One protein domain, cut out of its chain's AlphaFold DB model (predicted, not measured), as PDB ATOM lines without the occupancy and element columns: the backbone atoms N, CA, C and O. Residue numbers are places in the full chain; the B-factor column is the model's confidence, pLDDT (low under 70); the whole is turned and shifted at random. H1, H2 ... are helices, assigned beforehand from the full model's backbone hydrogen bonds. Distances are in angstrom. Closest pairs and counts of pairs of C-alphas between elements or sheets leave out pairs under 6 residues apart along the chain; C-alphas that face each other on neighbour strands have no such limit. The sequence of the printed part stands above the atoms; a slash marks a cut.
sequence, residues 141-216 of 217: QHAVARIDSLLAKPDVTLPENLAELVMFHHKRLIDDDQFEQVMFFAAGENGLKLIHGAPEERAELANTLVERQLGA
ATOM      1  N   GLN A 141     -41.393  34.600 -64.011       74.50
ATOM      2  CA  GLN A 141     -40.828  35.912 -64.355       74.50
ATOM      3  C   GLN A 141     -41.013  36.979 -63.256       74.50
ATOM      4  O   GLN A 141     -40.125  37.797 -63.034       74.50
ATOM      5  N   HIS A 142     -42.142  36.960 -62.537       76.94
ATOM      6  CA  HIS A 142     -42.403  37.905 -61.447       76.94
ATOM      7  C   HIS A 142     -41.633  37.521 -60.180       76.94
ATOM      8  O   HIS A 142     -41.198  38.402 -59.442       76.94
ATOM      9  N   ALA A 143     -41.445  36.218 -59.942       76.31
ATOM     10  CA  ALA A 143     -40.633  35.725 -58.836       76.31
ATOM     11  C   ALA A 143     -39.159  36.111 -59.023       76.31
ATOM     12  O   ALA A 143     -38.571  36.655 -58.098       76.31
ATOM     13  N   VAL A 144     -38.595  35.939 -60.224       76.94
ATOM     14  CA  VAL A 144     -37.198  36.311 -60.524       76.94
ATOM     15  C   VAL A 144     -36.954  37.806 -60.301       76.94
ATOM     16  O   VAL A 144     -36.073  38.169 -59.528       76.94
ATOM     17  N   ALA A 145     -37.794  38.683 -60.864       75.50
ATOM     18  CA  ALA A 145     -37.651  40.131 -60.672       75.50
ATOM     19  C   ALA A 145     -37.759  40.549 -59.192       75.50
ATOM     20  O   ALA A 145     -37.100  41.491 -58.732       75.50
ATOM     21  N   ARG A 146     -38.600  39.845 -58.422       81.44
ATOM     22  CA  ARG A 146     -38.737  40.070 -56.984       81.44
ATOM     23  C   ARG A 146     -37.517  39.568 -56.213       81.44
ATOM     24  O   ARG A 146     -37.065  40.283 -55.328       81.44
ATOM     25  N   ILE A 147     -36.968  38.408 -56.566       81.44
ATOM     26  CA  ILE A 147     -35.728  37.869 -55.991       81.44
ATOM     27  C   ILE A 147     -34.569  38.838 -56.224       81.44
ATOM     28  O   ILE A 147     -33.892  39.196 -55.264       81.44
ATOM     29  N   ASP A 148     -34.401  39.352 -57.445       80.69
ATOM     30  CA  ASP A 148     -33.366  40.347 -57.756       80.69
ATOM     31  C   ASP A 148     -33.509  41.597 -56.877       80.69
ATOM     32  O   ASP A 148     -32.542  42.108 -56.310       80.69
ATOM     33  N   SER A 149     -34.750  42.057 -56.697       79.94
ATOM     34  CA  SER A 149     -35.062  43.197 -55.831       79.94
ATOM     35  C   SER A 149     -34.801  42.914 -54.348       79.94
ATOM     36  O   SER A 149     -34.476  43.837 -53.604       79.94
ATOM     37  N   LEU A 150     -34.979  41.669 -53.895       78.75
ATOM     38  CA  LEU A 150     -34.697  41.255 -52.521       78.75
ATOM     39  C   LEU A 150     -33.192  41.164 -52.272       78.75
ATOM     40  O   LEU A 150     -32.723  41.693 -51.269       78.75
ATOM     41  N   LEU A 151     -32.438  40.574 -53.201       79.00
ATOM     42  CA  LEU A 151     -30.978  40.462 -53.127       79.00
ATOM     43  C   LEU A 151     -30.279  41.828 -53.178       79.00
ATOM     44  O   LEU A 151     -29.215  41.997 -52.590       79.00
ATOM     45  N   ALA A 152     -30.882  42.820 -53.836       79.88
ATOM     46  CA  ALA A 152     -30.358  44.184 -53.865       79.88
ATOM     47  C   ALA A 152     -30.514  44.941 -52.529       79.88
ATOM     48  O   ALA A 152     -29.925  46.011 -52.361       79.88
ATOM     49  N   LYS A 153     -31.316  44.432 -51.580       77.81
ATOM     50  CA  LYS A 153     -31.513  45.077 -50.275       77.81
ATOM     51  C   LYS A 153     -30.403  44.688 -49.294       77.81
ATOM     52  O   LYS A 153     -30.033  43.519 -49.229       77.81
ATOM     53  N   PRO A 154     -29.944  45.624 -48.443       68.94
ATOM     54  CA  PRO A 154     -28.961  45.316 -47.404       68.94
ATOM     55  C   PRO A 154     -29.495  44.317 -46.359       68.94
ATOM     56  O   PRO A 154     -28.722  43.553 -45.786       68.94
ATOM     57  N   ASP A 155     -30.819  44.263 -46.172       77.44
ATOM     58  CA  ASP A 155     -31.476  43.472 -45.125       77.44
ATOM     59  C   ASP A 155     -32.059  42.147 -45.646       77.44
ATOM     60  O   ASP A 155     -33.052  41.625 -45.133       77.44
ATOM     61  N   VAL A 156     -31.474  41.577 -46.701       73.56
ATOM     62  CA  VAL A 156     -31.975  40.330 -47.306       73.56
ATOM     63  C   VAL A 156     -31.962  39.136 -46.334       73.56
ATOM     64  O   VAL A 156     -32.741  38.201 -46.487       73.56
ATOM     65  N   THR A 157     -31.133  39.196 -45.289       74.00
ATOM     66  CA  THR A 157     -31.034  38.170 -44.237       74.00
ATOM     67  C   THR A 157     -32.202  38.175 -43.248       74.00
ATOM     68  O   THR A 157     -32.260  37.304 -42.378       74.00
ATOM     69  N   LEU A 158     -33.135  39.130 -43.360       80.25
ATOM     70  CA  LEU A 158     -34.328  39.156 -42.520       80.25
ATOM     71  C   LEU A 158     -35.187  37.895 -42.738       80.25
ATOM     72  O   LEU A 158     -35.412  37.501 -43.889       80.25
ATOM     73  N   PRO A 159     -35.739  37.306 -41.660       79.00
ATOM     74  CA  PRO A 159     -36.633  36.150 -41.724       79.00
ATOM     75  C   PRO A 159     -37.778  36.293 -42.733       79.00
ATOM     76  O   PRO A 159     -38.107  35.335 -43.424       79.00
ATOM     77  N   GLU A 160     -38.352  37.491 -42.862       81.75
ATOM     78  CA  GLU A 160     -39.435  37.788 -43.810       81.75
ATOM     79  C   GLU A 160     -39.003  37.593 -45.268       81.75
ATOM     80  O   GLU A 160     -39.716  36.969 -46.055       81.75
ATOM     81  N   ASN A 161     -37.806  38.072 -45.614       81.50
ATOM     82  CA  ASN A 161     -37.260  37.971 -46.964       81.50
ATOM     83  C   ASN A 161     -36.864  36.520 -47.282       81.50
ATOM     84  O   ASN A 161     -37.153  36.029 -48.370       81.50
ATOM     85  N   LEU A 162     -36.277  35.800 -46.319       82.75
ATOM     86  CA  LEU A 162     -35.952  34.377 -46.471       82.75
ATOM     87  C   LEU A 162     -37.215  33.510 -46.605       82.75
ATOM     88  O   LEU A 162     -37.255  32.599 -47.431       82.75
ATOM     89  N   ALA A 163     -38.274  33.815 -45.852       83.69
ATOM     90  CA  ALA A 163     -39.565  33.145 -45.987       83.69
ATOM     91  C   ALA A 163     -40.195  33.392 -47.369       83.69
ATOM     92  O   ALA A 163     -40.794  32.480 -47.943       83.69
ATOM     93  N   GLU A 164     -40.024  34.594 -47.931       83.75
ATOM     94  CA  GLU A 164     -40.469  34.918 -49.291       83.75
ATOM     95  C   GLU A 164     -39.738  34.059 -50.344       83.75
ATOM     96  O   GLU A 164     -40.377  33.513 -51.246       83.75
ATOM     97  N   LEU A 165     -38.426  33.837 -50.187       85.31
ATOM     98  CA  LEU A 165     -37.638  32.953 -51.058       85.31
ATOM     99  C   LEU A 165     -38.094  31.487 -50.977       85.31
ATOM    100  O   LEU A 165     -38.310  30.845 -52.008       85.31
ATOM    101  N   VAL A 166     -38.310  30.973 -49.762       85.94
ATOM    102  CA  VAL A 166     -38.843  29.615 -49.537       85.94
ATOM    103  C   VAL A 166     -40.236  29.469 -50.153       85.94
ATOM    104  O   VAL A 166     -40.559  28.438 -50.744       85.94
ATOM    105  N   MET A 167     -41.070  30.510 -50.071       86.12
ATOM    106  CA  MET A 167     -42.382  30.516 -50.714       86.12
ATOM    107  C   MET A 167     -42.262  30.394 -52.241       86.12
ATOM    108  O   MET A 167     -43.044  29.651 -52.842       86.12
ATOM    109  N   PHE A 168     -41.323  31.096 -52.887       87.19
ATOM    110  CA  PHE A 168     -41.128  30.989 -54.340       87.19
ATOM    111  C   PHE A 168     -40.704  29.584 -54.768       87.19
ATOM    112  O   PHE A 168     -41.237  29.066 -55.755       87.19
ATOM    113  N   HIS A 169     -39.832  28.943 -53.989       87.56
ATOM    114  CA  HIS A 169     -39.446  27.548 -54.194       87.56
ATOM    115  C   HIS A 169     -40.630  26.589 -54.023       87.56
ATOM    116  O   HIS A 169     -40.937  25.810 -54.924       87.56
ATOM    117  N   HIS A 170     -41.395  26.716 -52.934       87.31
ATOM    118  CA  HIS A 170     -42.555  25.854 -52.682       87.31
ATOM    119  C   HIS A 170     -43.636  25.973 -53.770       87.31
ATOM    120  O   HIS A 170     -44.284  24.990 -54.132       87.31
ATOM    121  N   LYS A 171     -43.805  27.174 -54.340       85.00
ATOM    122  CA  LYS A 171     -44.706  27.430 -55.474       85.00
ATOM    123  C   LYS A 171     -44.142  26.977 -56.827       85.00
ATOM    124  O   LYS A 171     -44.821  27.162 -57.836       85.00
ATOM    125  N   ARG A 172     -42.945  26.376 -56.858       85.62
ATOM    126  CA  ARG A 172     -42.223  25.934 -58.064       85.62
ATOM    127  C   ARG A 172     -42.023  27.056 -59.084       85.62
ATOM    128  O   ARG A 172     -42.137  26.844 -60.289       85.62
ATOM    129  N   LEU A 173     -41.786  28.268 -58.585       85.69
ATOM    130  CA  LEU A 173     -41.510  29.446 -59.414       85.69
ATOM    131  C   LEU A 173     -40.018  29.598 -59.718       85.69
ATOM    132  O   LEU A 173     -39.666  30.310 -60.653       85.69
ATOM    133  N   ILE A 174     -39.186  28.920 -58.933       84.94
ATOM    134  CA  ILE A 174     -37.752  28.720 -59.120       84.94
ATOM    135  C   ILE A 174     -37.458  27.228 -58.957       84.94
ATOM    136  O   ILE A 174     -38.197  26.532 -58.250       84.94
ATOM    137  N   ASP A 175     -36.427  26.741 -59.636       85.62
ATOM    138  CA  ASP A 175     -35.957  25.363 -59.490       85.62
ATOM    139  C   ASP A 175     -35.058  25.189 -58.248       85.62
ATOM    140  O   ASP A 175     -34.729  26.155 -57.551       85.62
ATOM    141  N   ASP A 176     -34.722  23.936 -57.928       84.25
ATOM    142  CA  ASP A 176     -33.920  23.592 -56.746       84.25
ATOM    143  C   ASP A 176     -32.513  24.214 -56.824       84.25
ATOM    144  O   ASP A 176     -32.028  24.775 -55.841       84.25
ATOM    145  N   ASP A 177     -31.898  24.205 -58.011       83.88
ATOM    146  CA  ASP A 177     -30.555  24.745 -58.249       83.88
ATOM    147  C   ASP A 177     -30.520  26.276 -58.065       83.88
ATOM    148  O   ASP A 177     -29.607  26.830 -57.445       83.88
ATOM    149  N   GLN A 178     -31.535  26.979 -58.572       81.31
ATOM    150  CA  GLN A 178     -31.729  28.417 -58.393       81.31
ATOM    151  C   GLN A 178     -31.997  28.755 -56.933       81.31
ATOM    152  O   GLN A 178     -31.480  29.751 -56.429       81.31
ATOM    153  N   PHE A 179     -32.792  27.944 -56.236       85.06
ATOM    154  CA  PHE A 179     -33.094  28.173 -54.831       85.06
ATOM    155  C   PHE A 179     -31.843  28.071 -53.952       85.06
ATOM    156  O   PHE A 179     -31.619  28.953 -53.118       85.06
ATOM    157  N   GLU A 180     -30.987  27.070 -54.176       83.50
ATOM    158  CA  GLU A 180     -29.706  26.955 -53.472       83.50
ATOM    159  C   GLU A 180     -28.801  28.167 -53.717       83.50
ATOM    160  O   GLU A 180     -28.260  28.740 -52.767       83.50
ATOM    161  N   GLN A 181     -28.679  28.603 -54.974       81.69
ATOM    162  CA  GLN A 181     -27.887  29.781 -55.330       81.69
ATOM    163  C   GLN A 181     -28.420  31.044 -54.653       81.69
ATOM    164  O   GLN A 181     -27.655  31.799 -54.054       81.69
ATOM    165  N   VAL A 182     -29.732  31.271 -54.703       83.38
ATOM    166  CA  VAL A 182     -30.368  32.463 -54.131       83.38
ATOM    167  C   VAL A 182     -30.245  32.481 -52.606       83.38
ATOM    168  O   VAL A 182     -29.935  33.524 -52.031       83.38
ATOM    169  N   MET A 183     -30.408  31.338 -51.937       81.00
ATOM    170  CA  MET A 183     -30.217  31.230 -50.487       81.00
ATOM    171  C   MET A 183     -28.754  31.425 -50.078       81.00
ATOM    172  O   MET A 183     -28.487  32.062 -49.055       81.00
ATOM    173  N   PHE A 184     -27.805  30.948 -50.886       81.19
ATOM    174  CA  PHE A 184     -26.385  31.223 -50.683       81.19
ATOM    175  C   PHE A 184     -26.059  32.713 -50.864       81.19
ATOM    176  O   PHE A 184     -25.360  33.288 -50.034       81.19
ATOM    177  N   PHE A 185     -26.602  33.378 -51.889       81.19
ATOM    178  CA  PHE A 185     -26.401  34.819 -52.075       81.19
ATOM    179  C   PHE A 185     -27.056  35.658 -50.973       81.19
ATOM    180  O   PHE A 185     -26.488  36.668 -50.562       81.19
ATOM    181  N   ALA A 186     -28.222  35.243 -50.473       79.38
ATOM    182  CA  ALA A 186     -28.945  35.970 -49.435       79.38
ATOM    183  C   ALA A 186     -28.312  35.818 -48.041       79.38
ATOM    184  O   ALA A 186     -28.154  36.799 -47.320       79.38
ATOM    185  N   ALA A 187     -27.964  34.593 -47.636       76.88
ATOM    186  CA  ALA A 187     -27.580  34.289 -46.254       76.88
ATOM    187  C   ALA A 187     -26.248  33.528 -46.116       76.88
ATOM    188  O   ALA A 187     -25.882  33.124 -45.008       76.88
ATOM    189  N   GLY A 188     -25.504  33.331 -47.207       81.94
ATOM    190  CA  GLY A 188     -24.218  32.634 -47.204       81.94
ATOM    191  C   GLY A 188     -24.336  31.191 -46.711       81.94
ATOM    192  O   GLY A 188     -25.285  30.474 -47.028       81.94
ATOM    193  N   GLU A 189     -23.387  30.767 -45.875       78.44
ATOM    194  CA  GLU A 189     -23.394  29.429 -45.264       78.44
ATOM    195  C   GLU A 189     -24.634  29.170 -44.396       78.44
ATOM    196  O   GLU A 189     -25.103  28.034 -44.316       78.44
ATOM    197  N   ASN A 190     -25.204  30.209 -43.777       77.00
ATOM    198  CA  ASN A 190     -26.429  30.072 -42.988       77.00
ATOM    199  C   ASN A 190     -27.632  29.753 -43.888       77.00
ATOM    200  O   ASN A 190     -28.498  28.980 -43.491       77.00
ATOM    201  N   GLY A 191     -27.657  30.273 -45.119       77.69
ATOM    202  CA  GLY A 191     -28.676  29.934 -46.114       77.69
ATOM    203  C   GLY A 191     -28.635  28.460 -46.511       77.69
ATOM    204  O   GLY A 191     -29.669  27.799 -46.543       77.69
ATOM    205  N   LEU A 192     -27.436  27.910 -46.717       78.88
ATOM    206  CA  LEU A 192     -27.259  26.487 -47.030       78.88
ATOM    207  C   LEU A 192     -27.600  25.581 -45.840       78.88
ATOM    208  O   LEU A 192     -28.203  24.527 -46.030       78.88
ATOM    209  N   LYS A 193     -27.290  26.005 -44.609       80.25
ATOM    210  CA  LYS A 193     -27.705  25.290 -43.388       80.25
ATOM    211  C   LYS A 193     -29.223  25.280 -43.204       80.25
ATOM    212  O   LYS A 193     -29.760  24.285 -42.730       80.25
ATOM    213  N   LEU A 194     -29.932  26.333 -43.617       79.00
ATOM    214  CA  LEU A 194     -31.401  26.354 -43.598       79.00
ATOM    215  C   LEU A 194     -32.022  25.345 -44.577       79.00
ATOM    216  O   LEU A 194     -33.100  24.820 -44.298       79.00
ATOM    217  N   ILE A 195     -31.346  25.056 -45.693       81.12
ATOM    218  CA  ILE A 195     -31.818  24.101 -46.705       81.12
ATOM    219  C   ILE A 195     -31.451  22.663 -46.316       81.12
ATOM    220  O   ILE A 195     -32.325  21.802 -46.220       81.12
ATOM    221  N   HIS A 196     -30.163  22.416 -46.063       82.00
ATOM    222  CA  HIS A 196     -29.579  21.072 -45.949       82.00
ATOM    223  C   HIS A 196     -29.282  20.629 -44.511       82.00
ATOM    224  O   HIS A 196     -28.901  19.481 -44.291       82.00
ATOM    225  N   GLY A 197     -29.427  21.519 -43.527       78.25
ATOM    226  CA  GLY A 197     -29.092  21.236 -42.130       78.25
ATOM    227  C   GLY A 197     -30.023  20.228 -41.461       78.25
ATOM    228  O   GLY A 197     -31.170  20.003 -41.879       78.25
ATOM    229  N   ALA A 198     -29.552  19.641 -40.360       80.81
ATOM    230  CA  ALA A 198     -30.392  18.779 -39.539       80.81
ATOM    231  C   ALA A 198     -31.631  19.560 -39.036       80.81
ATOM    232  O   ALA A 198     -31.577  20.781 -38.888       80.81
ATOM    233  N   PRO A 199     -32.782  18.900 -38.794       74.56
ATOM    234  CA  PRO A 199     -33.999  19.584 -38.336       74.56
ATOM    235  C   PRO A 199     -33.782  20.442 -37.080       74.56
ATOM    236  O   PRO A 199     -34.363  21.518 -36.966       74.56
ATOM    237  N   GLU A 200     -32.922  19.977 -36.175       76.81
ATOM    238  CA  GLU A 200     -32.569  20.659 -34.925       76.81
ATOM    239  C   GLU A 200     -31.732  21.921 -35.194       76.81
ATOM    240  O   GLU A 200     -32.091  23.005 -34.744       76.81
ATOM    241  N   GLU A 201     -30.705  21.821 -36.042       75.81
ATOM    242  CA  GLU A 201     -29.852  22.952 -36.437       75.81
ATOM    243  C   GLU A 201     -30.629  24.035 -37.203       75.81
ATOM    244  O   GLU A 201     -30.387  25.231 -37.031       75.81
ATOM    245  N   ARG A 202     -31.600  23.631 -38.035       77.19
ATOM    246  CA  ARG A 202     -32.482  24.562 -38.754       77.19
ATOM    247  C   ARG A 202     -33.366  25.356 -37.800       77.19
ATOM    248  O   ARG A 202     -33.542  26.556 -37.999       77.19
ATOM    249  N   ALA A 203     -33.909  24.700 -36.777       74.25
ATOM    250  CA  ALA A 203     -34.747  25.349 -35.775       74.25
ATOM    251  C   ALA A 203     -33.938  26.319 -34.904       74.25
ATOM    252  O   ALA A 203     -34.378  27.443 -34.671       74.25
ATOM    253  N   GLU A 204     -32.736  25.924 -34.476       77.50
ATOM    254  CA  GLU A 204     -31.836  26.793 -33.710       77.50
ATOM    255  C   GLU A 204     -31.444  28.046 -34.498       77.50
ATOM    256  O   GLU A 204     -31.556  29.158 -33.976       77.50
ATOM    257  N   LEU A 205     -31.062  27.881 -35.768       77.75
ATOM    258  CA  LEU A 205     -30.680  28.983 -36.649       77.75
ATOM    259  C   LEU A 205     -31.862  29.917 -36.952       77.75
ATOM    260  O   LEU A 205     -31.708  31.138 -36.943       77.75
ATOM    261  N   ALA A 206     -33.057  29.364 -37.179       73.12
ATOM    262  CA  ALA A 206     -34.269  30.155 -37.371       73.12
ATOM    263  C   ALA A 206     -34.603  30.984 -36.120       73.12
ATOM    264  O   ALA A 206     -34.887  32.177 -36.235       73.12
ATOM    265  N   ASN A 207     -34.499  30.390 -34.928       76.88
ATOM    266  CA  ASN A 207     -34.725  31.100 -33.671       76.88
ATOM    267  C   ASN A 207     -33.691  32.213 -33.453       76.88
ATOM    268  O   ASN A 207     -34.072  33.323 -33.094       76.88
ATOM    269  N   THR A 208     -32.411  31.982 -33.767       79.81
ATOM    270  CA  THR A 208     -31.379  33.031 -33.646       79.81
ATOM    271  C   THR A 208     -31.618  34.197 -34.609       79.81
ATOM    272  O   THR A 208     -31.367  35.351 -34.261       79.81
ATOM    273  N   LEU A 209     -32.107  33.924 -35.823       74.69
ATOM    274  CA  LEU A 209     -32.450  34.966 -36.797       74.69
ATOM    275  C   LEU A 209     -33.653  35.803 -36.338       74.69
ATOM    276  O   LEU A 209     -33.636  37.026 -36.483       74.69
ATOM    277  N   VAL A 210     -34.660  35.164 -35.737       76.19
ATOM    278  CA  VAL A 210     -35.831  35.845 -35.158       76.19
ATOM    279  C   VAL A 210     -35.440  36.676 -33.934       76.19
ATOM    280  O   VAL A 210     -35.830  37.837 -33.829       76.19
ATOM    281  N   GLU A 211     -34.619  36.135 -33.036       77.06
ATOM    282  CA  GLU A 211     -34.110  36.860 -31.865       77.06
ATOM    283  C   GLU A 211     -33.272  38.079 -32.263       77.06
ATOM    284  O   GLU A 211     -33.410  39.149 -31.671       77.06
ATOM    285  N   ARG A 212     -32.452  37.960 -33.314       72.50
ATOM    286  CA  ARG A 212     -31.672  39.081 -33.855       72.50
ATOM    287  C   ARG A 212     -32.557  40.178 -34.447       72.50
ATOM    288  O   ARG A 212     -32.202  41.348 -34.341       72.50
ATOM    289  N   GLN A 213     -33.695  39.821 -35.043       69.44
ATOM    290  CA  GLN A 213     -34.672  40.789 -35.543       69.44
ATOM    291  C   GLN A 213     -35.409  41.494 -34.391       69.44
ATOM    292  O   GLN A 213     -35.610  42.703 -34.448       69.44
ATOM    293  N   LEU A 214     -35.763  40.762 -33.332       65.25
ATOM    294  CA  LEU A 214     -36.440  41.310 -32.148       65.25
ATOM    295  C   LEU A 214     -35.515  42.166 -31.268       65.25
ATOM    296  O   LEU A 214     -35.975  43.126 -30.661       65.25
ATOM    297  N   GLY A 215     -34.220  41.847 -31.207       60.16
ATOM    298  CA  GLY A 215     -33.217  42.619 -30.463       60.16
ATOM    299  C   GLY A 215     -32.692  43.865 -31.187       60.16
ATOM    300  O   GLY A 215     -31.927  44.623 -30.594       60.16
ATOM    301  N   ALA A 216     -33.064  44.066 -32.455       54.53
ATOM    302  CA  ALA A 216     -32.700  45.232 -33.263       54.53
ATOM    303  C   ALA A 216     -33.819  46.295 -33.350       54.53
ATOM    304  O   ALA A 216     -33.648  47.281 -34.071       54.53
TER     305      ALA A 216
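Overview. This is residues 141 to 216 of the 217 residues of an uncharacterized protein of Planctomycetaceae bacterium (UniProt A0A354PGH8). The longest helix, H5, stands along one end of a small helical body whose core is H2 and H3, side by side. H1 lies at the other end, and short H4 folds back between H3 and H5. The 76 printed residues include five named helices, H1 to H5 in order, and no named strand: all helix, compact, radius of gyration of the C-alphas 12.1 A, spans 34 by 27 by 19 A.

Along the chain. Find C-alpha 199 at (-33.999, 19.584, -38.336); H5 runs 22.7 A to residue 214. H1, residues 141 to 151, begins at (-40.828, 35.912, -64.355) and spans 15.6 A. H2 is residues 159 to 170, 16.2 A; H3, 176 to 187, 16.3 A; H4, 189 to 196, 10.4 A.

Arrangement. Each helix forms a hairpin with the next. H5 touches H4 at a steep tilt of 44 degrees, closest C-alphas Leu 194 and Arg 202, 5.3 A. H2 and H3 stand at a shallow tilt of 6 degrees, closest C-alphas His 169 and Phe 179, 6.4 A. H1, H2 and H3 are an up-and-down bundle, each against the one before. Every O i to N i+4 pair is within hydrogen-bond range in H1 to H5.

Size, cuts and confidence. The farthest C-alphas, Gln 141 and Gly 215, are 35.4 A apart. The printed part has no cut and no long link; pLDDT is under 70 at residues 154 and 213 to 216.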